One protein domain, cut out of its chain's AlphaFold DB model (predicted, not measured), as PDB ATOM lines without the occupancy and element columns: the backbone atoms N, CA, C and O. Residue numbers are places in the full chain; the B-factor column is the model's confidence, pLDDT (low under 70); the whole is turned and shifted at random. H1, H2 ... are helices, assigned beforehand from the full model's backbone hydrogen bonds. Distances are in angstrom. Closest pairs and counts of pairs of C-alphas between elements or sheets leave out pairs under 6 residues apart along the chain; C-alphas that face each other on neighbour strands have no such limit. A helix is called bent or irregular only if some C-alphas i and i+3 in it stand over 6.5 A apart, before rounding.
ATOM      1  N   LEU A1009     202.785 -93.314  71.590       82.44
ATOM      2  CA  LEU A1009     202.617 -92.853  70.205       82.44
ATOM      3  C   LEU A1009     203.233 -91.470  70.001       82.44
ATOM      4  O   LEU A1009     204.021 -91.262  69.081       82.44
ATOM      5  N   LEU A1010     202.912 -90.538  70.902       81.25
ATOM      6  CA  LEU A1010     203.473 -89.193  70.875       81.25
ATOM      7  C   LEU A1010     204.993 -89.248  71.051       81.25
ATOM      8  O   LEU A1010     205.712 -88.565  70.335       81.25
ATOM      9  N   ARG A1011     205.496 -90.098  71.951       78.75
ATOM     10  CA  ARG A1011     206.935 -90.305  72.147       78.75
ATOM     11  C   ARG A1011     207.626 -90.778  70.871       78.75
ATOM     12  O   ARG A1011     208.634 -90.189  70.500       78.75
ATOM     13  N   THR A1012     207.094 -91.804  70.207       84.31
ATOM     14  CA  THR A1012     207.652 -92.312  68.946       84.31
ATOM     15  C   THR A1012     207.688 -91.218  67.880       84.31
ATOM     16  O   THR A1012     208.717 -91.037  67.237       84.31
ATOM     17  N   ILE A1013     206.605 -90.444  67.739       85.00
ATOM     18  CA  ILE A1013     206.539 -89.320  66.791       85.00
ATOM     19  C   ILE A1013     207.527 -88.209  67.169       85.00
ATOM     20  O   ILE A1013     208.082 -87.569  66.294       85.00
ATOM     21  N   LEU A1014     207.769 -87.950  68.453       81.88
ATOM     22  CA  LEU A1014     208.695 -86.898  68.879       81.88
ATOM     23  C   LEU A1014     210.174 -87.298  68.725       81.88
ATOM     24  O   LEU A1014     210.997 -86.457  68.370       81.88
ATOM     25  N   ILE A1015     210.515 -88.565  68.976       77.94
ATOM     26  CA  ILE A1015     211.889 -89.091  68.851       77.94
ATOM     27  C   ILE A1015     212.274 -89.313  67.380       77.94
ATOM     28  O   ILE A1015     213.456 -89.334  67.051       77.94
ATOM     29  N   SER A1016     211.307 -89.405  66.465       76.44
ATOM     30  CA  SER A1016     211.555 -89.674  65.042       76.44
ATOM     31  C   SER A1016     212.429 -88.640  64.325       76.44
ATOM     32  O   SER A1016     212.877 -88.897  63.217       76.44
ATOM     33  N   LEU A1017     212.626 -87.452  64.899       72.94
ATOM     34  CA  LEU A1017     213.527 -86.441  64.339       72.94
ATOM     35  C   LEU A1017     214.992 -86.668  64.738       72.94
ATOM     36  O   LEU A1017     215.882 -86.130  64.093       72.94
ATOM     37  N   GLN A1018     215.243 -87.438  65.800       70.12
ATOM     38  CA  GLN A1018     216.583 -87.728  66.322       70.12
ATOM     39  C   GLN A1018     217.223 -88.960  65.670       70.12
ATOM     40  O   GLN A1018     218.400 -89.217  65.896       70.12
ATOM     41  N   THR A1019     216.471 -89.740  64.890       63.69
ATOM     42  CA  THR A1019     217.023 -90.890  64.165       63.69
ATOM     43  C   THR A1019     217.973 -90.403  63.078       63.69
ATOM     44  O   THR A1019     217.523 -89.799  62.104       63.69
ATOM     45  N   SER A1020     219.270 -90.670  63.249       55.44
ATOM     46  CA  SER A1020     220.306 -90.358  62.264       55.44
ATOM     47  C   SER A1020     219.938 -90.959  60.909       55.44
ATOM     48  O   SER A1020     219.740 -92.166  60.786       55.44
ATOM     49  N   SER A1021     219.878 -90.135  59.862       52.88
ATOM     50  CA  SER A1021     219.627 -90.593  58.488       52.88
ATOM     51  C   SER A1021     220.843 -91.277  57.839       52.88
ATOM     52  O   SER A1021     220.960 -91.295  56.607       52.88
ATOM     53  N   SER A1022     221.746 -91.848  58.649       57.00
ATOM     54  CA  SER A1022     222.923 -92.576  58.184       57.00
ATOM     55  C   SER A1022     222.462 -93.755  57.336       57.00
ATOM     56  O   SER A1022     221.885 -94.725  57.819       57.00
ATOM     57  N   SER A1023     222.709 -93.657  56.037       57.34
ATOM     58  CA  SER A1023     222.304 -94.662  55.057       57.34
ATOM     59  C   SER A1023     223.210 -95.907  55.075       57.34
ATOM     60  O   SER A1023     223.139 -96.716  54.146       57.34
ATOM     61  N   SER A1024     224.105 -96.027  56.064       60.75
ATOM     62  CA  SER A1024     225.013 -97.159  56.294       60.75
ATOM     63  C   SER A1024     224.259 -98.421  56.713       60.75
ATOM     64  O   SER A1024     224.499 -99.476  56.131       60.75
ATOM     65  N   ASP A1025     223.321 -98.304  57.658       70.25
ATOM     66  CA  ASP A1025     222.451 -99.395  58.111       70.25
ATOM     67  C   ASP A1025     221.031 -99.217  57.551       70.25
ATOM     68  O   ASP A1025     220.135 -98.616  58.155       70.25
ATOM     69  N   LEU A1026     220.833 -99.736  56.337       74.25
ATOM     70  CA  LEU A1026     219.545 -99.664  55.653       74.25
ATOM     71  C   LEU A1026     218.459-100.463  56.391       74.25
ATOM     72  O   LEU A1026     217.297-100.048  56.375       74.25
ATOM     73  N   ARG A1027     218.812-101.564  57.070       75.50
ATOM     74  CA  ARG A1027     217.863-102.364  57.858       75.50
ATOM     75  C   ARG A1027     217.289-101.532  58.988       75.50
ATOM     76  O   ARG A1027     216.070-101.434  59.119       75.50
ATOM     77  N   ASN A1028     218.164-100.933  59.785       78.19
ATOM     78  CA  ASN A1028     217.776-100.114  60.918       78.19
ATOM     79  C   ASN A1028     216.945 -98.904  60.459       78.19
ATOM     80  O   ASN A1028     215.864 -98.665  60.998       78.19
ATOM     81  N   LEU A1029     217.359 -98.233  59.376       79.25
ATOM     82  CA  LEU A1029     216.599 -97.133  58.777       79.25
ATOM     83  C   LEU A1029     215.187 -97.564  58.340       79.25
ATOM     84  O   LEU A1029     214.209 -96.853  58.594       79.25
ATOM     85  N   GLN A1030     215.052 -98.731  57.701       79.56
ATOM     86  CA  GLN A1030     213.750 -99.263  57.291       79.56
ATOM     87  C   GLN A1030     212.882 -99.649  58.490       79.56
ATOM     88  O   GLN A1030     211.694 -99.331  58.488       79.56
ATOM     89  N   LEU A1031     213.453-100.277  59.520       82.44
ATOM     90  CA  LEU A1031     212.736-100.613  60.752       82.44
ATOM     91  C   LEU A1031     212.250 -99.356  61.482       82.44
ATOM     92  O   LEU A1031     211.093 -99.306  61.896       82.44
ATOM     93  N   HIS A1032     213.072 -98.307  61.572       84.81
ATOM     94  CA  HIS A1032     212.643 -97.015  62.112       84.81
ATOM     95  C   HIS A1032     211.523 -96.394  61.278       84.81
ATOM     96  O   HIS A1032     210.518 -95.950  61.834       84.81
ATOM     97  N   THR A1033     211.659 -96.414  59.950       85.19
ATOM     98  CA  THR A1033     210.637 -95.884  59.037       85.19
ATOM     99  C   THR A1033     209.308 -96.614  59.216       85.19
ATOM    100  O   THR A1033     208.268 -95.973  59.372       85.19
ATOM    101  N   GLN A1034     209.332 -97.948  59.268       86.69
ATOM    102  CA  GLN A1034     208.150 -98.775  59.512       86.69
ATOM    103  C   GLN A1034     207.553 -98.524  60.900       86.69
ATOM    104  O   GLN A1034     206.333 -98.409  61.028       86.69
ATOM    105  N   HIS A1035     208.394 -98.373  61.924       88.69
ATOM    106  CA  HIS A1035     207.948 -98.065  63.275       88.69
ATOM    107  C   HIS A1035     207.205 -96.722  63.331       88.69
ATOM    108  O   HIS A1035     206.083 -96.662  63.839       88.69
ATOM    109  N   ILE A1036     207.760 -95.667  62.731       89.94
ATOM    110  CA  ILE A1036     207.129 -94.340  62.671       89.94
ATOM    111  C   ILE A1036     205.831 -94.391  61.856       89.94
ATOM    112  O   ILE A1036     204.801 -93.889  62.308       89.94
ATOM    113  N   GLN A1037     205.839 -95.048  60.692       89.62
ATOM    114  CA  GLN A1037     204.637 -95.227  59.871       89.62
ATOM    115  C   GLN A1037     203.531 -95.971  60.625       89.62
ATOM    116  O   GLN A1037     202.374 -95.561  60.560       89.62
ATOM    117  N   SER A1038     203.872 -97.024  61.374       90.75
ATOM    118  CA  SER A1038     202.902 -97.774  62.178       90.75
ATOM    119  C   SER A1038     202.293 -96.923  63.300       90.75
ATOM    120  O   SER A1038     201.089 -97.000  63.540       90.75
ATOM    121  N   ALA A1039     203.084 -96.049  63.933       91.25
ATOM    122  CA  ALA A1039     202.601 -95.125  64.957       91.25
ATOM    123  C   ALA A1039     201.684 -94.032  64.375       91.25
ATOM    124  O   ALA A1039     200.652 -93.710  64.975       91.25
ATOM    125  N   LEU A1040     202.021 -93.488  63.198       91.44
ATOM    126  CA  LEU A1040     201.176 -92.526  62.479       91.44
ATOM    127  C   LEU A1040     199.855 -93.167  62.034       91.44
ATOM    128  O   LEU A1040     198.794 -92.600  62.289       91.44
ATOM    129  N   ALA A1041     199.910 -94.372  61.459       90.69
ATOM    130  CA  ALA A1041     198.726 -95.123  61.050       90.69
ATOM    131  C   ALA A1041     197.809 -95.424  62.245       90.69
ATOM    132  O   ALA A1041     196.614 -95.146  62.189       90.69
ATOM    133  N   LEU A1042     198.356 -95.908  63.365       91.38
ATOM    134  CA  LEU A1042     197.561 -96.153  64.569       91.38
ATOM    135  C   LEU A1042     196.942 -94.854  65.123       91.38
ATOM    136  O   LEU A1042     195.774 -94.852  65.511       91.38
ATOM    137  N   SER A1043     197.677 -93.738  65.107       91.31
ATOM    138  CA  SER A1043     197.163 -92.427  65.542       91.31
ATOM    139  C   SER A1043     195.998 -91.940  64.672       91.31
ATOM    140  O   SER A1043     194.973 -91.501  65.197       91.31
ATOM    141  N   GLU A1044     196.115 -92.076  63.347       90.38
ATOM    142  CA  GLU A1044     195.042 -91.772  62.393       90.38
ATOM    143  C   GLU A1044     193.800 -92.631  62.672       90.38
ATOM    144  O   GLU A1044     192.678 -92.125  62.750       90.38
ATOM    145  N   ARG A1045     193.994 -93.933  62.893       90.31
ATOM    146  CA  ARG A1045     192.902 -94.902  63.079       90.31
ATOM    147  C   ARG A1045     192.186 -94.707  64.411       90.31
ATOM    148  O   ARG A1045     190.961 -94.809  64.458       90.31
ATOM    149  N   LEU A1046     192.910 -94.340  65.469       89.75
ATOM    150  CA  LEU A1046     192.330 -93.945  66.757       89.75
ATOM    151  C   LEU A1046     191.437 -92.702  66.617       89.75
ATOM    152  O   LEU A1046     190.310 -92.700  67.121       89.75
ATOM    153  N   ALA A1047     191.902 -91.673  65.903       88.12
ATOM    154  CA  ALA A1047     191.122 -90.461  65.663       88.12
ATOM    155  C   ALA A1047     189.886 -90.732  64.778       88.12
ATOM    156  O   ALA A1047     188.789 -90.257  65.086       88.12
ATOM    157  N   GLN A1048     190.015 -91.559  63.731       88.00
ATOM    158  CA  GLN A1048     188.889 -91.980  62.883       88.00
ATOM    159  C   GLN A1048     187.834 -92.756  63.674       88.00
ATOM    160  O   GLN A1048     186.652 -92.417  63.616       88.00
ATOM    161  N   ALA A1049     188.248 -93.762  64.449       87.00
ATOM    162  CA  ALA A1049     187.341 -94.535  65.293       87.00
ATOM    163  C   ALA A1049     186.623 -93.633  66.313       87.00
ATOM    164  O   ALA A1049     185.418 -93.761  66.520       87.00
ATOM    165  N   GLY A1050     187.333 -92.660  66.891       84.44
ATOM    166  CA  GLY A1050     186.749 -91.663  67.781       84.44
ATOM    167  C   GLY A1050     185.660 -90.805  67.152       84.44
ATOM    168  O   GLY A1050     184.598 -90.615  67.754       84.44
ATOM    169  N   ARG A1051     185.908 -90.337  65.927       84.19
ATOM    170  CA  ARG A1051     184.943 -89.579  65.129       84.19
ATOM    171  C   ARG A1051     183.709 -90.416  64.787       84.19
ATOM    172  O   ARG A1051     182.599 -89.909  64.908       84.19
ATOM    173  N   LEU A1052     183.886 -91.686  64.412       83.81
ATOM    174  CA  LEU A1052     182.781 -92.604  64.093       83.81
ATOM    175  C   LEU A1052     181.902 -92.916  65.310       83.81
ATOM    176  O   LEU A1052     180.685 -93.005  65.183       83.81
ATOM    177  N   VAL A1053     182.503 -93.031  66.497       81.75
ATOM    178  CA  VAL A1053     181.774 -93.212  67.766       81.75
ATOM    179  C   VAL A1053     181.082 -91.911  68.218       81.75
ATOM    180  O   VAL A1053     180.247 -91.938  69.119       81.75
ATOM    181  N   GLY A1054     181.394 -90.765  67.602       76.56
ATOM    182  CA  GLY A1054     180.824 -89.464  67.964       76.56
ATOM    183  C   GLY A1054     181.360 -88.904  69.285       76.56
ATOM    184  O   GLY A1054     180.690 -88.107  69.937       76.56
ATOM    185  N   SER A1055     182.552 -89.335  69.711       78.69
ATOM    186  CA  SER A1055     183.197 -88.796  70.916       78.69
ATOM    187  C   SER A1055     183.714 -87.367  70.671       78.69
ATOM    188  O   SER A1055     184.062 -87.046  69.532       78.69
ATOM    189  N   PRO A1056     183.827 -86.505  71.697       79.06
ATOM    190  CA  PRO A1056     184.574 -85.249  71.576       79.06
ATOM    191  C   PRO A1056     186.077 -85.522  71.380       79.06
ATOM    192  O   PRO A1056     186.539 -86.647  71.605       79.06
ATOM    193  N   MET A1057     186.848 -84.506  70.968       78.25
ATOM    194  CA  MET A1057     188.310 -84.625  70.883       78.25
ATOM    195  C   MET A1057     188.892 -85.015  72.248       78.25
ATOM    196  O   MET A1057     188.566 -84.405  73.266       78.25
ATOM    197  N   SER A1058     189.747 -86.036  72.264       81.56
ATOM    198  CA  SER A1058     190.429 -86.505  73.470       81.56
ATOM    199  C   SER A1058     191.750 -85.754  73.684       81.56
ATOM    200  O   SER A1058     192.150 -84.877  72.902       81.56
ATOM    201  N   MET A1059     192.462 -86.103  74.760       79.38
ATOM    202  CA  MET A1059     193.788 -85.540  75.022       79.38
ATOM    203  C   MET A1059     194.802 -85.943  73.947       79.38
ATOM    204  O   MET A1059     195.673 -85.138  73.630       79.38
ATOM    205  N   LEU A1060     194.666 -87.129  73.339       83.00
ATOM    206  CA  LEU A1060     195.561 -87.573  72.269       83.00
ATOM    207  C   LEU A1060     195.486 -86.637  71.057       83.00
ATOM    208  O   LEU A1060     196.521 -86.151  70.611       83.00
ATOM    209  N   GLU A1061     194.287 -86.335  70.544       86.75
ATOM    210  CA  GLU A1061     194.146 -85.425  69.398       86.75
ATOM    211  C   GLU A1061     194.675 -84.030  69.742       86.75
ATOM    212  O   GLU A1061     195.368 -83.415  68.935       86.75
ATOM    213  N   THR A1062     194.437 -83.560  70.971       85.56
ATOM    214  CA  THR A1062     194.968 -82.276  71.451       85.56
ATOM    215  C   THR A1062     196.503 -82.270  71.499       85.56
ATOM    216  O   THR A1062     197.133 -81.283  71.117       85.56
ATOM    217  N   GLN A1063     197.129 -83.357  71.955       85.19
ATOM    218  CA  GLN A1063     198.586 -83.502  71.983       85.19
ATOM    219  C   GLN A1063     199.184 -83.605  70.580       85.19
ATOM    220  O   GLN A1063     200.205 -82.970  70.322       85.19
ATOM    221  N   LEU A1064     198.541 -84.340  69.669       87.31
ATOM    222  CA  LEU A1064     198.951 -84.432  68.266       87.31
ATOM    223  C   LEU A1064     198.858 -83.071  67.567       87.31
ATOM    224  O   LEU A1064     199.790 -82.684  66.867       87.31
ATOM    225  N   PHE A1065     197.803 -82.292  67.833       86.94
ATOM    226  CA  PHE A1065     197.692 -80.909  67.358       86.94
ATOM    227  C   PHE A1065     198.839 -80.030  67.860       86.94
ATOM    228  O   PHE A1065     199.455 -79.309  67.074       86.94
ATOM    229  N   LYS A1066     199.183 -80.112  69.149       87.44
ATOM    230  CA  LYS A1066     200.328 -79.373  69.709       87.44
ATOM    231  C   LYS A1066     201.678 -79.862  69.168       87.44
ATOM    232  O   LYS A1066     202.625 -79.079  69.122       87.44
ATOM    233  N   ALA A1067     201.755 -81.120  68.732       88.00
ATOM    234  CA  ALA A1067     202.910 -81.728  68.074       88.00
ATOM    235  C   ALA A1067     202.960 -81.497  66.550       88.00
ATOM    236  O   ALA A1067     203.846 -82.034  65.881       88.00
ATOM    237  N   SER A1068     202.084 -80.646  65.998       89.75
ATOM    238  CA  SER A1068     202.131 -80.229  64.586       89.75
ATOM    239  C   SER A1068     203.526 -79.791  64.103       89.75
ATOM    240  O   SER A1068     203.875 -80.181  62.988       89.75
ATOM    241  N   PRO A1069     204.367 -79.074  64.892       89.69
ATOM    242  CA  PRO A1069     205.731 -78.723  64.474       89.69
ATOM    243  C   PRO A1069     206.612 -79.924  64.107       89.69
ATOM    244  O   PRO A1069     207.484 -79.804  63.246       89.69
ATOM    245  N   VAL A1070     206.392 -81.079  64.740       88.38
ATOM    246  CA  VAL A1070     207.120 -82.321  64.443       88.38
ATOM    247  C   VAL A1070     206.520 -83.034  63.239       88.38
ATOM    248  O   VAL A1070     207.262 -83.485  62.371       88.38
ATOM    249  N   LEU A1071     205.189 -83.065  63.124       90.12
ATOM    250  CA  LEU A1071     204.503 -83.659  61.972       90.12
ATOM    251  C   LEU A1071     204.922 -82.990  60.653       90.12
ATOM    252  O   LEU A1071     205.254 -83.680  59.692       90.12
ATOM    253  N   ILE A1072     204.997 -81.655  60.605       90.31
ATOM    254  CA  ILE A1072     205.433 -80.952  59.385       90.31
ATOM    255  C   ILE A1072     206.919 -81.177  59.062       90.31
ATOM    256  O   ILE A1072     207.302 -81.171  57.894       90.31
ATOM    257  N   ARG A1073     207.763 -81.409  60.076       88.75
ATOM    258  CA  ARG A1073     209.179 -81.752  59.881       88.75
ATOM    259  C   ARG A1073     209.327 -83.175  59.358       88.75
ATOM    260  O   ARG A1073     210.114 -83.396  58.447       88.75
ATOM    261  N   LEU A1074     208.505 -84.111  59.834       88.50
ATOM    262  CA  LEU A1074     208.414 -85.458  59.265       88.50
ATOM    263  C   LEU A1074     208.015 -85.434  57.784       88.50
ATOM    264  O   LEU A1074     208.594 -86.171  56.991       88.50
ATOM    265  N   TYR A1075     207.087 -84.549  57.395       89.44
ATOM    266  CA  TYR A1075     206.729 -84.336  55.986       89.44
ATOM    267  C   TYR A1075     207.928 -83.886  55.131       89.44
ATOM    268  O   TYR A1075     208.060 -84.306  53.979       89.44
ATOM    269  N   ALA A1076     208.806 -83.044  55.687       87.56
ATOM    270  CA  ALA A1076     210.018 -82.577  55.014       87.56
ATOM    271  C   ALA A1076     211.158 -83.617  55.015       87.56
ATOM    272  O   ALA A1076     211.965 -83.623  54.089       87.56
ATOM    273  N   LEU A1077     211.212 -84.499  56.020       84.25
ATOM    274  CA  LEU A1077     212.303 -85.457  56.235       84.25
ATOM    275  C   LEU A1077     212.337 -86.589  55.195       84.25
ATOM    276  O   LEU A1077     213.399 -86.926  54.674       84.25
ATOM    277  N   SER A1078     211.187 -87.207  54.899       82.19
ATOM    278  CA  SER A1078     211.103 -88.319  53.942       82.19
ATOM    279  C   SER A1078     209.766 -88.355  53.207       82.19
ATOM    280  O   SER A1078     208.704 -88.133  53.790       82.19
ATOM    281  N   TYR A1079     209.814 -88.738  51.928       82.75
ATOM    282  CA  TYR A1079     208.629 -88.965  51.094       82.75
ATOM    283  C   TYR A1079     207.705 -90.054  51.662       82.75
ATOM    284  O   TYR A1079     206.492 -90.000  51.462       82.75
ATOM    285  N   ASP A1080     208.257 -91.007  52.418       82.25
ATOM    286  CA  ASP A1080     207.508 -92.113  53.024       82.25
ATOM    287  C   ASP A1080     206.560 -91.663  54.150       82.25
ATOM    288  O   ASP A1080     205.611 -92.380  54.480       82.25
ATOM    289  N   TYR A1081     206.784 -90.477  54.728       87.25
ATOM    290  CA  TYR A1081     205.943 -89.908  55.788       87.25
ATOM    291  C   TYR A1081     204.897 -88.921  55.266       87.25
ATOM    292  O   TYR A1081     203.946 -88.614  55.982       87.25
ATOM    293  N   GLN A1082     205.029 -88.443  54.024       89.56
ATOM    294  CA  GLN A1082     204.185 -87.368  53.494       89.56
ATOM    295  C   GLN A1082     202.698 -87.722  53.511       89.56
ATOM    296  O   GLN A1082     201.891 -86.947  54.018       89.56
ATOM    297  N   LEU A1083     202.338 -88.905  53.003       89.88
ATOM    298  CA  LEU A1083     200.943 -89.342  52.943       89.88
ATOM    299  C   LEU A1083     200.334 -89.516  54.350       89.88
ATOM    300  O   LEU A1083     199.346 -88.836  54.625       89.88
ATOM    301  N   PRO A1084     200.921 -90.315  55.270       90.00
ATOM    302  CA  PRO A1084     200.392 -90.445  56.632       90.00
ATOM    303  C   PRO A1084     200.258 -89.111  57.378       90.00
ATOM    304  O   PRO A1084     199.273 -88.891  58.077       90.00
ATOM    305  N   VAL A1085     201.225 -88.199  57.223       91.94
ATOM    306  CA  VAL A1085     201.187 -86.887  57.886       91.94
ATOM    307  C   VAL A1085     200.049 -86.021  57.345       91.94
ATOM    308  O   VAL A1085     199.308 -85.434  58.132       91.94
ATOM    309  N   VAL A1086     199.894 -85.937  56.021       91.81
ATOM    310  CA  VAL A1086     198.837 -85.131  55.391       91.81
ATOM    311  C   VAL A1086     197.457 -85.658  55.774       91.81
ATOM    312  O   VAL A1086     196.606 -84.869  56.184       91.81
ATOM    313  N   SER A1087     197.254 -86.978  55.715       90.88
ATOM    314  CA  SER A1087     195.998 -87.617  56.122       90.88
ATOM    315  C   SER A1087     195.686 -87.388  57.604       90.88
ATOM    316  O   SER A1087     194.547 -87.083  57.952       90.88
ATOM    317  N   LEU A1088     196.690 -87.461  58.487       91.06
ATOM    318  CA  LEU A1088     196.504 -87.195  59.913       91.06
ATOM    319  C   LEU A1088     196.147 -85.725  60.186       91.06
ATOM    320  O   LEU A1088     195.232 -85.457  60.963       91.06
ATOM    321  N   LEU A1089     196.838 -84.770  59.554       90.69
ATOM    322  CA  LEU A1089     196.549 -83.340  59.716       90.69
ATOM    323  C   LEU A1089     195.158 -82.975  59.189       90.69
ATOM    324  O   LEU A1089     194.435 -82.233  59.856       90.69
ATOM    325  N   GLU A1090     194.761 -83.511  58.031       91.25
ATOM    326  CA  GLU A1090     193.418 -83.315  57.472       91.25
ATOM    327  C   GLU A1090     192.360 -83.811  58.456       91.25
ATOM    328  O   GLU A1090     191.472 -83.050  58.845       91.25
ATOM    329  N   LEU A1091     192.517 -85.045  58.940       89.12
ATOM    330  CA  LEU A1091     191.592 -85.667  59.874       89.12
ATOM    331  C   LEU A1091     191.462 -84.869  61.173       89.12
ATOM    332  O   LEU A1091     190.346 -84.663  61.656       89.12
ATOM    333  N   LEU A1092     192.585 -84.417  61.739       88.56
ATOM    334  CA  LEU A1092     192.612 -83.620  62.962       88.56
ATOM    335  C   LEU A1092     191.851 -82.301  62.771       88.56
ATOM    336  O   LEU A1092     190.977 -81.981  63.581       88.56
ATOM    337  N   ILE A1093     192.109 -81.563  61.685       88.19
ATOM    338  CA  ILE A1093     191.422 -80.292  61.378       88.19
ATOM    339  C   ILE A1093     189.924 -80.529  61.146       88.19
ATOM    340  O   ILE A1093     189.085 -79.816  61.708       88.19
ATOM    341  N   SER A1094     189.578 -81.553  60.366       86.56
ATOM    342  CA  SER A1094     188.198 -81.957  60.096       86.56
ATOM    343  C   SER A1094     187.442 -82.327  61.376       86.56
ATOM    344  O   SER A1094     186.277 -81.947  61.542       86.56
ATOM    345  N   TYR A1095     188.089 -83.043  62.297       84.25
ATOM    346  CA  TYR A1095     187.500 -83.437  63.574       84.25
ATOM    347  C   TYR A1095     187.328 -82.235  64.510       84.25
ATOM    348  O   TYR A1095     186.226 -82.020  65.012       84.25
ATOM    349  N   ALA A1096     188.353 -81.391  64.662       83.25
ATOM    350  CA  ALA A1096     188.276 -80.181  65.480       83.25
ATOM    351  C   ALA A1096     187.159 -79.233  65.026       83.25
ATOM    352  O   ALA A1096     186.451 -78.661  65.847       83.25
ATOM    353  N   ALA A1097     186.952 -79.100  63.715       81.88
ATOM    354  CA  ALA A1097     185.895 -78.257  63.165       81.88
ATOM    355  C   ALA A1097     184.488 -78.874  63.233       81.88
ATOM    356  O   ALA A1097     183.511 -78.188  62.923       81.88
ATOM    357  N   SER A1098     184.375 -80.158  63.584       77.88
ATOM    358  CA  SER A1098     183.085 -80.833  63.772       77.88
ATOM    359  C   SER A1098     182.473 -80.553  65.150       77.88
ATOM    360  O   SER A1098     181.269 -80.745  65.313       77.88
ATOM    361  N   ASP A1099     183.257 -80.070  66.122       74.69
ATOM    362  CA  ASP A1099     182.729 -79.591  67.401       74.69
ATOM    363  C   ASP A1099     182.131 -78.186  67.220       74.69
ATOM    364  O   ASP A1099     182.827 -77.215  66.922       74.69
ATOM    365  N   SER A1100     180.812 -78.065  67.373       64.88
ATOM    366  CA  SER A1100     180.115 -76.780  67.258       64.88
ATOM    367  C   SER A1100     180.352 -75.856  68.451       64.88
ATOM    368  O   SER A1100     180.080 -74.659  68.339       64.88
ATOM    369  N   ASN A1101     180.805 -76.402  69.584       65.25
ATOM    370  CA  ASN A1101     180.824 -75.712  70.873       65.25
ATOM    371  C   ASN A1101     182.153 -75.001  71.158       65.25
ATOM    372  O   ASN A1101     182.176 -74.079  71.972       65.25
ATOM    373  N   HIS A1102     183.235 -75.392  70.481       68.31
ATOM    374  CA  HIS A1102     184.572 -74.829  70.664       68.31
ATOM    375  C   HIS A1102     185.152 -74.338  69.336       68.31
ATOM    376  O   HIS A1102     184.890 -74.894  68.271       68.31
ATOM    377  N   GLU A1103     185.945 -73.269  69.390       72.25
ATOM    378  CA  GLU A1103     186.706 -72.821  68.227       72.25
ATOM    379  C   GLU A1103     187.855 -73.811  67.955       72.25
ATOM    380  O   GLU A1103     188.541 -74.209  68.904       72.25
ATOM    381  N   PRO A1104     188.071 -74.251  66.699       77.50
ATOM    382  CA  PRO A1104     189.121 -75.217  66.405       77.50
ATOM    383  C   PRO A1104     190.514 -74.622  66.687       77.50
ATOM    384  O   PRO A1104     190.748 -73.451  66.375       77.50
ATOM    385  N   PRO A1105     191.472 -75.410  67.218       79.94
ATOM    386  CA  PRO A1105     192.836 -74.945  67.463       79.94
ATOM    387  C   PRO A1105     193.492 -74.409  66.186       79.94
ATOM    388  O   PRO A1105     193.408 -75.037  65.128       79.94
ATOM    389  N   SER A1106     194.167 -73.260  66.268       82.75
ATOM    390  CA  SER A1106     194.843 -72.670  65.109       82.75
ATOM    391  C   SER A1106     196.167 -73.378  64.827       82.75
ATOM    392  O   SER A1106     197.099 -73.295  65.627       82.75
ATOM    393  N   VAL A1107     196.290 -74.007  63.654       81.69
ATOM    394  CA  VAL A1107     197.546 -74.648  63.219       81.69
ATOM    395  C   VAL A1107     198.673 -73.614  63.093       81.69
ATOM    396  O   VAL A1107     199.786 -73.849  63.557       81.69
ATOM    397  N   LEU A1108     198.365 -72.425  62.559       83.44
ATOM    398  CA  LEU A1108     199.310 -71.305  62.469       83.44
ATOM    399  C   LEU A1108     199.827 -70.878  63.852       83.44
ATOM    400  O   LEU A1108     201.004 -70.558  63.987       83.44
ATOM    401  N   GLY A1109     198.966 -70.891  64.874       82.19
ATOM    402  CA  GLY A1109     199.345 -70.534  66.242       82.19
ATOM    403  C   GLY A1109     200.361 -71.494  66.868       82.19
ATOM    404  O   GLY A1109     201.182 -71.063  67.668       82.19
ATOM    405  N   HIS A1110     200.341 -72.772  66.481       84.00
ATOM    406  CA  HIS A1110     201.286 -73.781  66.973       84.00
ATOM    407  C   HIS A1110     202.603 -73.823  66.190       84.00
ATOM    408  O   HIS A1110     203.639 -74.158  66.758       84.00
ATOM    409  N   LEU A1111     202.561 -73.513  64.892       83.00
ATOM    410  CA  LEU A1111     203.727 -73.541  64.004       83.00
ATOM    411  C   LEU A1111     204.493 -72.209  63.964       83.00
ATOM    412  O   LEU A1111     205.673 -72.183  63.627       83.00
ATOM    413  N   GLY A1112     203.815 -71.093  64.225       84.69
ATOM    414  CA  GLY A1112     204.346 -69.764  63.939       84.69
ATOM    415  C   GLY A1112     204.329 -69.421  62.443       84.69
ATOM    416  O   GLY A1112     204.072 -70.254  61.563       84.69
ATOM    417  N   ALA A1113     204.595 -68.152  62.129       82.31
ATOM    418  CA  ALA A1113     204.478 -67.629  60.765       82.31
ATOM    419  C   ALA A1113     205.565 -68.162  59.810       82.31
ATOM    420  O   ALA A1113     205.299 -68.374  58.626       82.31
ATOM    421  N   LYS A1114     206.790 -68.384  60.311       82.75
ATOM    422  CA  LYS A1114     207.925 -68.857  59.500       82.75
ATOM    423  C   LYS A1114     207.744 -70.316  59.078       82.75
ATOM    424  O   LYS A1114     207.730 -70.590  57.880       82.75
ATOM    425  N   SER A1115     207.519 -71.223  60.028       85.31
ATOM    426  CA  SER A1115     207.339 -72.651  59.739       85.31
ATOM    427  C   SER A1115     206.081 -72.919  58.915       85.31
ATOM    428  O   SER A1115     206.115 -73.734  57.998       85.31
ATOM    429  N   SER A1116     204.993 -72.174  59.149       86.06
ATOM    430  CA  SER A1116     203.785 -72.282  58.317       86.06
ATOM    431  C   SER A1116     204.046 -71.910  56.858       86.06
ATOM    432  O   SER A1116     203.543 -72.578  55.959       86.06
ATOM    433  N   ARG A1117     204.862 -70.879  56.603       85.31
ATOM    434  CA  ARG A1117     205.251 -70.505  55.238       85.31
ATOM    435  C   ARG A1117     206.074 -71.604  54.572       85.31
ATOM    436  O   ARG A1117     205.736 -72.010  53.467       85.31
ATOM    437  N   TYR A1118     207.105 -72.106  55.246       85.81
ATOM    438  CA  TYR A1118     207.939 -73.169  54.685       85.81
ATOM    439  C   TYR A1118     207.160 -74.462  54.448       85.81
ATOM    440  O   TYR A1118     207.397 -75.151  53.460       85.81
ATOM    441  N   PHE A1119     206.191 -74.771  55.312       88.19
ATOM    442  CA  PHE A1119     205.303 -75.910  55.123       88.19
ATOM    443  C   PHE A1119     204.409 -75.744  53.887       88.19
ATOM    444  O   PHE A1119     204.311 -76.672  53.086       88.19
ATOM    445  N   LEU A1120     203.826 -74.561  53.670       86.06
ATOM    446  CA  LEU A1120     203.062 -74.267  52.450       86.06
ATOM    447  C   LEU A1120     203.940 -74.334  51.188       86.06
ATOM    448  O   LEU A1120     203.506 -74.902  50.188       86.06
ATOM    449  N   ASP A1121     205.181 -73.844  51.254       83.94
ATOM    450  CA  ASP A1121     206.166 -73.962  50.166       83.94
ATOM    451  C   ASP A1121     206.562 -75.434  49.898       83.94
ATOM    452  O   ASP A1121     206.957 -75.791  48.789       83.94
ATOM    453  N   CYS A1122     206.457 -76.320  50.894       85.38
ATOM    454  CA  CYS A1122     206.648 -77.761  50.704       85.38
ATOM    455  C   CYS A1122     205.394 -78.449  50.136       85.38
ATOM    456  O   CYS A1122     205.525 -79.371  49.332       85.38
ATOM    457  N   LEU A1123     204.190 -78.006  50.518       86.12
ATOM    458  CA  LEU A1123     202.918 -78.516  49.987       86.12
ATOM    459  C   LEU A1123     202.665 -78.087  48.536       86.12
ATOM    460  O   LEU A1123     202.034 -78.835  47.793       86.12
ATOM    461  N   SER A1124     203.179 -76.929  48.107       83.12
ATOM    462  CA  SER A1124     203.050 -76.449  46.720       83.12
ATOM    463  C   SER A1124     203.730 -77.365  45.696       83.12
ATOM    464  O   SER A1124     203.399 -77.332  44.513       83.12
ATOM    465  N   LYS A1125     204.631 -78.245  46.153       80.56
ATOM    466  CA  LYS A1125     205.235 -79.310  45.340       80.56
ATOM    467  C   LYS A1125     204.255 -80.452  45.028       80.56
ATOM    468  O   LYS A1125     204.537 -81.257  44.140       80.56
ATOM    469  N   PHE A1126     203.110 -80.511  45.716       82.50
ATOM    470  CA  PHE A1126     202.105 -81.572  45.635       82.50
ATOM    471  C   PHE A1126     202.735 -82.970  45.744       82.50
ATOM    472  O   PHE A1126     203.314 -83.324  46.764       82.50
ATOM    473  N   ASP A1127     202.630 -83.768  44.686       79.25
ATOM    474  CA  ASP A1127     203.103 -85.143  44.595       79.25
ATOM    475  C   ASP A1127     204.453 -85.272  43.865       79.25
ATOM    476  O   ASP A1127     204.934 -86.384  43.617       79.25
ATOM    477  N   ARG A1128     205.081 -84.152  43.484       82.06
ATOM    478  CA  ARG A1128     206.364 -84.139  42.771       82.06
ATOM    479  C   ARG A1128     207.512 -84.473  43.738       82.06
ATOM    480  O   ARG A1128     207.501 -84.019  44.878       82.06
ATOM    481  N   PRO A1129     208.536 -85.231  43.296       78.31
ATOM    482  CA  PRO A1129     208.804 -85.651  41.916       78.31
ATOM    483  C   PRO A1129     208.227 -87.029  41.520       78.31
ATOM    484  O   PRO A1129     208.283 -87.397  40.343       78.31
ATOM    485  N   PHE A1130     207.675 -87.804  42.462       81.19
ATOM    486  CA  PHE A1130     207.277 -89.204  42.229       81.19
ATOM    487  C   PHE A1130     205.864 -89.407  41.662       81.19
ATOM    488  O   PHE A1130     205.547 -90.492  41.186       81.19
ATOM    489  N   LYS A1131     205.039 -88.357  41.645       82.38
ATOM    490  CA  LYS A1131     203.677 -88.341  41.091       82.38
ATOM    491  C   LYS A1131     202.747 -89.405  41.687       82.38
ATOM    492  O   LYS A1131     202.121 -90.180  40.963       82.38
ATOM    493  N   ASN A1132     202.700 -89.488  43.016       81.81
ATOM    494  CA  ASN A1132     201.801 -90.406  43.709       81.81
ATOM    495  C   ASN A1132     200.360 -89.846  43.723       81.81
ATOM    496  O   ASN A1132     200.109 -88.858  44.419       81.81
ATOM    497  N   PRO A1133     199.390 -90.495  43.046       85.38
ATOM    498  CA  PRO A1133     198.024 -89.982  42.952       85.38
ATOM    499  C   PRO A1133     197.306 -89.929  44.309       85.38
ATOM    500  O   PRO A1133     196.489 -89.038  44.530       85.38
ATOM    501  N   ALA A1134     197.620 -90.845  45.232       87.12
ATOM    502  CA  ALA A1134     197.017 -90.856  46.564       87.12
ATOM    503  C   ALA A1134     197.496 -89.668  47.413       87.12
ATOM    504  O   ALA A1134     196.703 -89.044  48.119       87.12
ATOM    505  N   LEU A1135     198.783 -89.321  47.304       87.38
ATOM    506  CA  LEU A1135     199.343 -88.139  47.958       87.38
ATOM    507  C   LEU A1135     198.764 -86.857  47.356       87.38
ATOM    508  O   LEU A1135     198.356 -85.972  48.100       87.38
ATOM    509  N   TYR A1136     198.668 -86.786  46.026       88.81
ATOM    510  CA  TYR A1136     198.065 -85.650  45.328       88.81
ATOM    511  C   TYR A1136     196.637 -85.373  45.817       88.81
ATOM    512  O   TYR A1136     196.318 -84.240  46.180       88.81
ATOM    513  N   ALA A1137     195.796 -86.412  45.870       90.56
ATOM    514  CA  ALA A1137     194.430 -86.307  46.378       90.56
ATOM    515  C   ALA A1137     194.405 -85.857  47.847       90.56
ATOM    516  O   ALA A1137     193.717 -84.899  48.180       90.56
ATOM    517  N   SER A1138     195.237 -86.463  48.699       89.00
ATOM    518  CA  SER A1138     195.282 -86.137  50.132       89.00
ATOM    519  C   SER A1138     195.733 -84.695  50.399       89.00
ATOM    520  O   SER A1138     195.208 -84.041  51.297       89.00
ATOM    521  N   ILE A1139     196.682 -84.164  49.617       89.00
ATOM    522  CA  ILE A1139     197.113 -82.759  49.723       89.00
ATOM    523  C   ILE A1139     195.967 -81.823  49.330       89.00
ATOM    524  O   ILE A1139     195.722 -80.830  50.016       89.00
ATOM    525  N   TRP A1140     195.229 -82.146  48.266       88.81
ATOM    526  CA  TRP A1140     194.043 -81.380  47.880       88.81
ATOM    527  C   TRP A1140     192.942 -81.417  48.932       88.81
ATOM    528  O   TRP A1140     192.331 -80.379  49.204       88.81
ATOM    529  N   ASP A1141     192.713 -82.574  49.549       88.75
ATOM    530  CA  ASP A1141     191.745 -82.732  50.631       88.75
ATOM    531  C   ASP A1141     192.153 -81.905  51.857       88.75
ATOM    532  O   ASP A1141     191.323 -81.186  52.421       88.75
ATOM    533  N   LEU A1142     193.443 -81.900  52.217       88.31
ATOM    534  CA  LEU A1142     193.975 -81.060  53.291       88.31
ATOM    535  C   LEU A1142     193.783 -79.566  52.992       88.31
ATOM    536  O   LEU A1142     193.263 -78.834  53.835       88.31
ATOM    537  N   LEU A1143     194.161 -79.099  51.799       86.94
ATOM    538  CA  LEU A1143     194.007 -77.693  51.404       86.94
ATOM    539  C   LEU A1143     192.530 -77.269  51.389       86.94
ATOM    540  O   LEU A1143     192.174 -76.213  51.919       86.94
ATOM    541  N   SER A1144     191.652 -78.120  50.854       87.06
ATOM    542  CA  SER A1144     190.201 -77.897  50.850       87.06
ATOM    543  C   SER A1144     189.634 -77.841  52.269       87.06
ATOM    544  O   SER A1144     188.768 -77.014  52.576       87.06
ATOM    545  N   THR A1145     190.151 -78.678  53.167       85.88
ATOM    546  CA  THR A1145     189.785 -78.703  54.585       85.88
ATOM    547  C   THR A1145     190.246 -77.437  55.300       85.88
ATOM    548  O   THR A1145     189.443 -76.810  55.988       85.88
ATOM    549  N   ILE A1146     191.479 -76.972  55.076       84.75
ATOM    550  CA  ILE A1146     191.993 -75.711  55.641       84.75
ATOM    551  C   ILE A1146     191.095 -74.526  55.250       84.75
ATOM    552  O   ILE A1146     190.747 -73.704  56.100       84.75
ATOM    553  N   ILE A1147     190.664 -74.459  53.986       83.62
ATOM    554  CA  ILE A1147     189.801 -73.378  53.488       83.62
ATOM    555  C   ILE A1147     188.377 -73.485  54.061       83.62
ATOM    556  O   ILE A1147     187.784 -72.478  54.448       83.62
ATOM    557  N   SER A1148     187.812 -74.694  54.132       80.50
ATOM    558  CA  SER A1148     186.401 -74.901  54.498       80.50
ATOM    559  C   SER A1148     186.132 -75.003  56.007       80.50
ATOM    560  O   SER A1148     185.010 -74.738  56.448       80.50
ATOM    561  N   LYS A1149     187.129 -75.364  56.827       76.81
ATOM    562  CA  LYS A1149     186.964 -75.742  58.246       76.81
ATOM    563  C   LYS A1149     187.549 -74.733  59.243       76.81
ATOM    564  O   LYS A1149     188.246 -75.097  60.184       76.81
ATOM    565  N   ARG A1150     187.206 -73.449  59.079       73.50
ATOM    566  CA  ARG A1150     187.467 -72.347  60.042       73.50
ATOM    567  C   ARG A1150     188.953 -72.081  60.390       73.50
ATOM    568  O   ARG A1150     189.217 -71.368  61.349       73.50
ATOM    569  N   GLN A1151     189.926 -72.526  59.587       77.19
ATOM    570  CA  GLN A1151     191.356 -72.168  59.727       77.19
ATOM    571  C   GLN A1151     191.700 -70.863  58.976       77.19
ATOM    572  O   GLN A1151     192.549 -70.830  58.083       77.19
ATOM    573  N   GLN A1152     191.019 -69.765  59.323       74.25
ATOM    574  CA  GLN A1152     191.014 -68.522  58.531       74.25
ATOM    575  C   GLN A1152     192.410 -67.913  58.321       74.25
ATOM    576  O   GLN A1152     192.729 -67.475  57.220       74.25
ATOM    577  N   TRP A1153     193.270 -67.920  59.341       74.50
ATOM    578  CA  TRP A1153     194.598 -67.303  59.252       74.50
ATOM    579  C   TRP A1153     195.562 -68.051  58.327       74.50
ATOM    580  O   TRP A1153     196.305 -67.418  57.578       74.50
ATOM    581  N   LEU A1154     195.520 -69.386  58.333       75.38
ATOM    582  CA  LEU A1154     196.327 -70.202  57.425       75.38
ATOM    583  C   LEU A1154     195.806 -70.088  55.983       75.38
ATOM    584  O   LEU A1154     196.598 -69.976  55.051       75.38
ATOM    585  N   ALA A1155     194.481 -70.017  55.807       74.81
ATOM    586  CA  ALA A1155     193.856 -69.774  54.507       74.81
ATOM    587  C   ALA A1155     194.235 -68.398  53.917       74.81
ATOM    588  O   ALA A1155     194.522 -68.292  52.724       74.81
ATOM    589  N   VAL A1156     194.311 -67.350  54.748       75.81
ATOM    590  CA  VAL A1156     194.794 -66.020  54.329       75.81
ATOM    591  C   VAL A1156     196.272 -66.068  53.931       75.81
ATOM    592  O   VAL A1156     196.640 -65.494  52.906       75.81
ATOM    593  N   PHE A1157     197.110 -66.784  54.688       69.44
ATOM    594  CA  PHE A1157     198.527 -66.976  54.355       69.44
ATOM    595  C   PHE A1157     198.711 -67.693  53.011       69.44
ATOM    596  O   PHE A1157     199.534 -67.274  52.198       69.44
ATOM    597  N   PHE A1158     197.892 -68.715  52.743       66.25
ATOM    598  CA  PHE A1158     197.851 -69.418  51.460       66.25
ATOM    599  C   PHE A1158     197.487 -68.476  50.300       66.25
ATOM    600  O   PHE A1158     198.188 -68.432  49.291       66.25
ATOM    601  N   SER A1159     196.452 -67.640  50.458       60.53
ATOM    602  CA  SER A1159     196.068 -66.658  49.428       60.53
ATOM    603  C   SER A1159     197.124 -65.566  49.204       60.53
ATOM    604  O   SER A1159     197.317 -65.115  48.077       60.53
ATOM    605  N   GLN A1160     197.838 -65.142  50.253       58.72
ATOM    606  CA  GLN A1160     198.918 -64.152  50.148       58.72
ATOM    607  C   GLN A1160     200.188 -64.711  49.491       58.72
ATOM    608  O   GLN A1160     200.887 -63.963  48.806       58.72
ATOM    609  N   ALA A1161     200.480 -66.002  49.675       50.16
ATOM    610  CA  ALA A1161     201.565 -66.684  48.973       50.16
ATOM    611  C   ALA A1161     201.269 -66.802  47.465       50.16
ATOM    612  O   ALA A1161     202.142 -66.517  46.649       50.16
ATOM    613  N   HIS A1162     200.020 -67.109  47.093       42.06
ATOM    614  CA  HIS A1162     199.605 -67.259  45.692       42.06
ATOM    615  C   HIS A1162     199.383 -65.930  44.941       42.06
ATOM    616  O   HIS A1162     199.538 -65.878  43.725       42.06
ATOM    617  N   LEU A1163     199.130 -64.817  45.641       30.55
ATOM    618  CA  LEU A1163     199.079 -63.471  45.036       30.55
ATOM    619  C   LEU A1163     200.428 -62.987  44.456       30.55
ATOM    620  O   LEU A1163     200.489 -61.896  43.893       30.55
ATOM    621  N   ARG A1164     201.506 -63.774  44.579       34.22
ATOM    622  CA  ARG A1164     202.798 -63.533  43.911       34.22
ATOM    623  C   ARG A1164     203.011 -64.353  42.632       34.22
ATOM    624  O   ARG A1164     204.007 -64.114  41.958       34.22
ATOM    625  N   GLU A1165     202.092 -65.254  42.278       31.20
ATOM    626  CA  GLU A1165     202.200 -66.161  41.122       31.20
ATOM    627  C   GLU A1165     200.931 -66.155  40.253       31.20
ATOM    628  O   GLU A1165     200.377 -67.194  39.903       31.20
ATOM    629  N   ILE A1166     200.465 -64.966  39.873       22.69
ATOM    630  CA  ILE A1166     199.544 -64.813  38.740       22.69
ATOM    631  C   ILE A1166     200.199 -63.815  37.775       22.69
ATOM    632  O   ILE A1166     200.451 -62.686  38.206       22.69
ATOM    633  N   PRO A1167     200.535 -64.195  36.525       31.80
ATOM    634  CA  PRO A1167     200.800 -63.214  35.477       31.80
ATOM    635  C   PRO A1167     199.547 -62.400  35.133       31.80
ATOM    636  O   PRO A1167     198.444 -62.994  35.065       31.80
TER     637      PRO A1167
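What this domain is: This is residues 1009 to 1167 of the 1167 residues of the protein "Nup188 domain-containing protein" of Blastomyces dermatitidis ATCC 26199 (UniProt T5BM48). Three helices, the long H2 with H5 and H7, lie side by side in a row with H5 in the middle, and the shorter H1 and H4 pack on one side of the row, on H2 and H5, with H3 also on that side. H6, sharply kinked, packs on H4, and H8 packs on H6 and makes a corner with H7. The printed part has 159 residues with eight named helices, H1 to H8 in order along the chain, and no named strand; the class is all helix. It is compact, with a radius of gyration of the C-alphas of 15.9 A and spans of 47 by 46 by 28 A, and residues 1022 to 1027 stick out.

How they stand to each other: H2, residues 1026 to 1052, touches H5, residues 1079 to 1096, at a shallow tilt of 18 degrees, the same way; their closest C-alphas are those of Glu 1044 and Leu 1088, 5.4 A apart. H5 touches H7, residues 1133 to 1148, at a shallow tilt of 29 degrees, the same way, closest at the C-alphas of Glu 1090 and Leu 1142, 4.8 A. H2 and H7 are apart. H1, residues 1009 to 1015, and H2 form a helical hairpin at 37 degrees, only just a steep tilt; H2 touches H1 with residues 1036 to 1043 alone, and the closest C-alphas are those of Leu 1009 and Ala 1039, 5.7 A. H4, residues 1068 to 1077, and H5 form a second helical hairpin at a shallow tilt of 23 degrees; H5 touches H4 with residues 1081 to 1086 alone, and the closest C-alphas are those of Tyr 1075 and Gln 1082, 4.7 A. H6, residues 1107 to 1123, touches H4 at 18 degrees, a shallow tilt, with the C-alphas of Pro 1069 and Leu 1111 closest, 5.6 A apart. H3, residues 1059 to 1066, is close to but not clearly touching H5, with the C-alphas of Glu 1061 and Leu 1092 closest, at 6.9 A. H8, residues 1152 to 1162, touches H6, closest at the C-alphas of Leu 1108 and Leu 1154, 6.0 A, and touches H7 only at the corner, where the C-alphas of Ile 1147 and Ala 1155 are closest, at 5.5 A. Every O i to N i+4 pair is within hydrogen-bond range in H1, H2, H3, H7 and H8; the counts are 5 of 6 in H4, 12 of 14 in H5 and 10 of 13 in H6.

Where its parts are: H2 is 38.4 A from first to last C-alpha; C-alpha 1026 is at (219.545, -99.664, 55.653) and C-alpha 1052 is at (182.781, -92.604, 64.093). H5 measures 26.4 A, H7 22.3 A, H8 15.5 A and H6 14.8 A. H5 and H6 are irregular: C-alphas 1080 and 1083 are 7.1 A apart, and C-alphas 1110 and 1113 are 9.3 A apart. H6 has a kink of 100 degrees near residue 1114. H8 ends at His 1162, C-alpha (199.605, -67.259, 45.692).

The domain as a whole: The two C-alphas farthest apart are those of Ser 1024 and Asn 1101, 51.2 A. The printed part has no cut and no long link, and it ends at the chain's last residue, 1167. The mean pLDDT of the printed part is 80.1; residues 1019 to 1024, 1100 to 1102 and 1157 to 1167 are under 70.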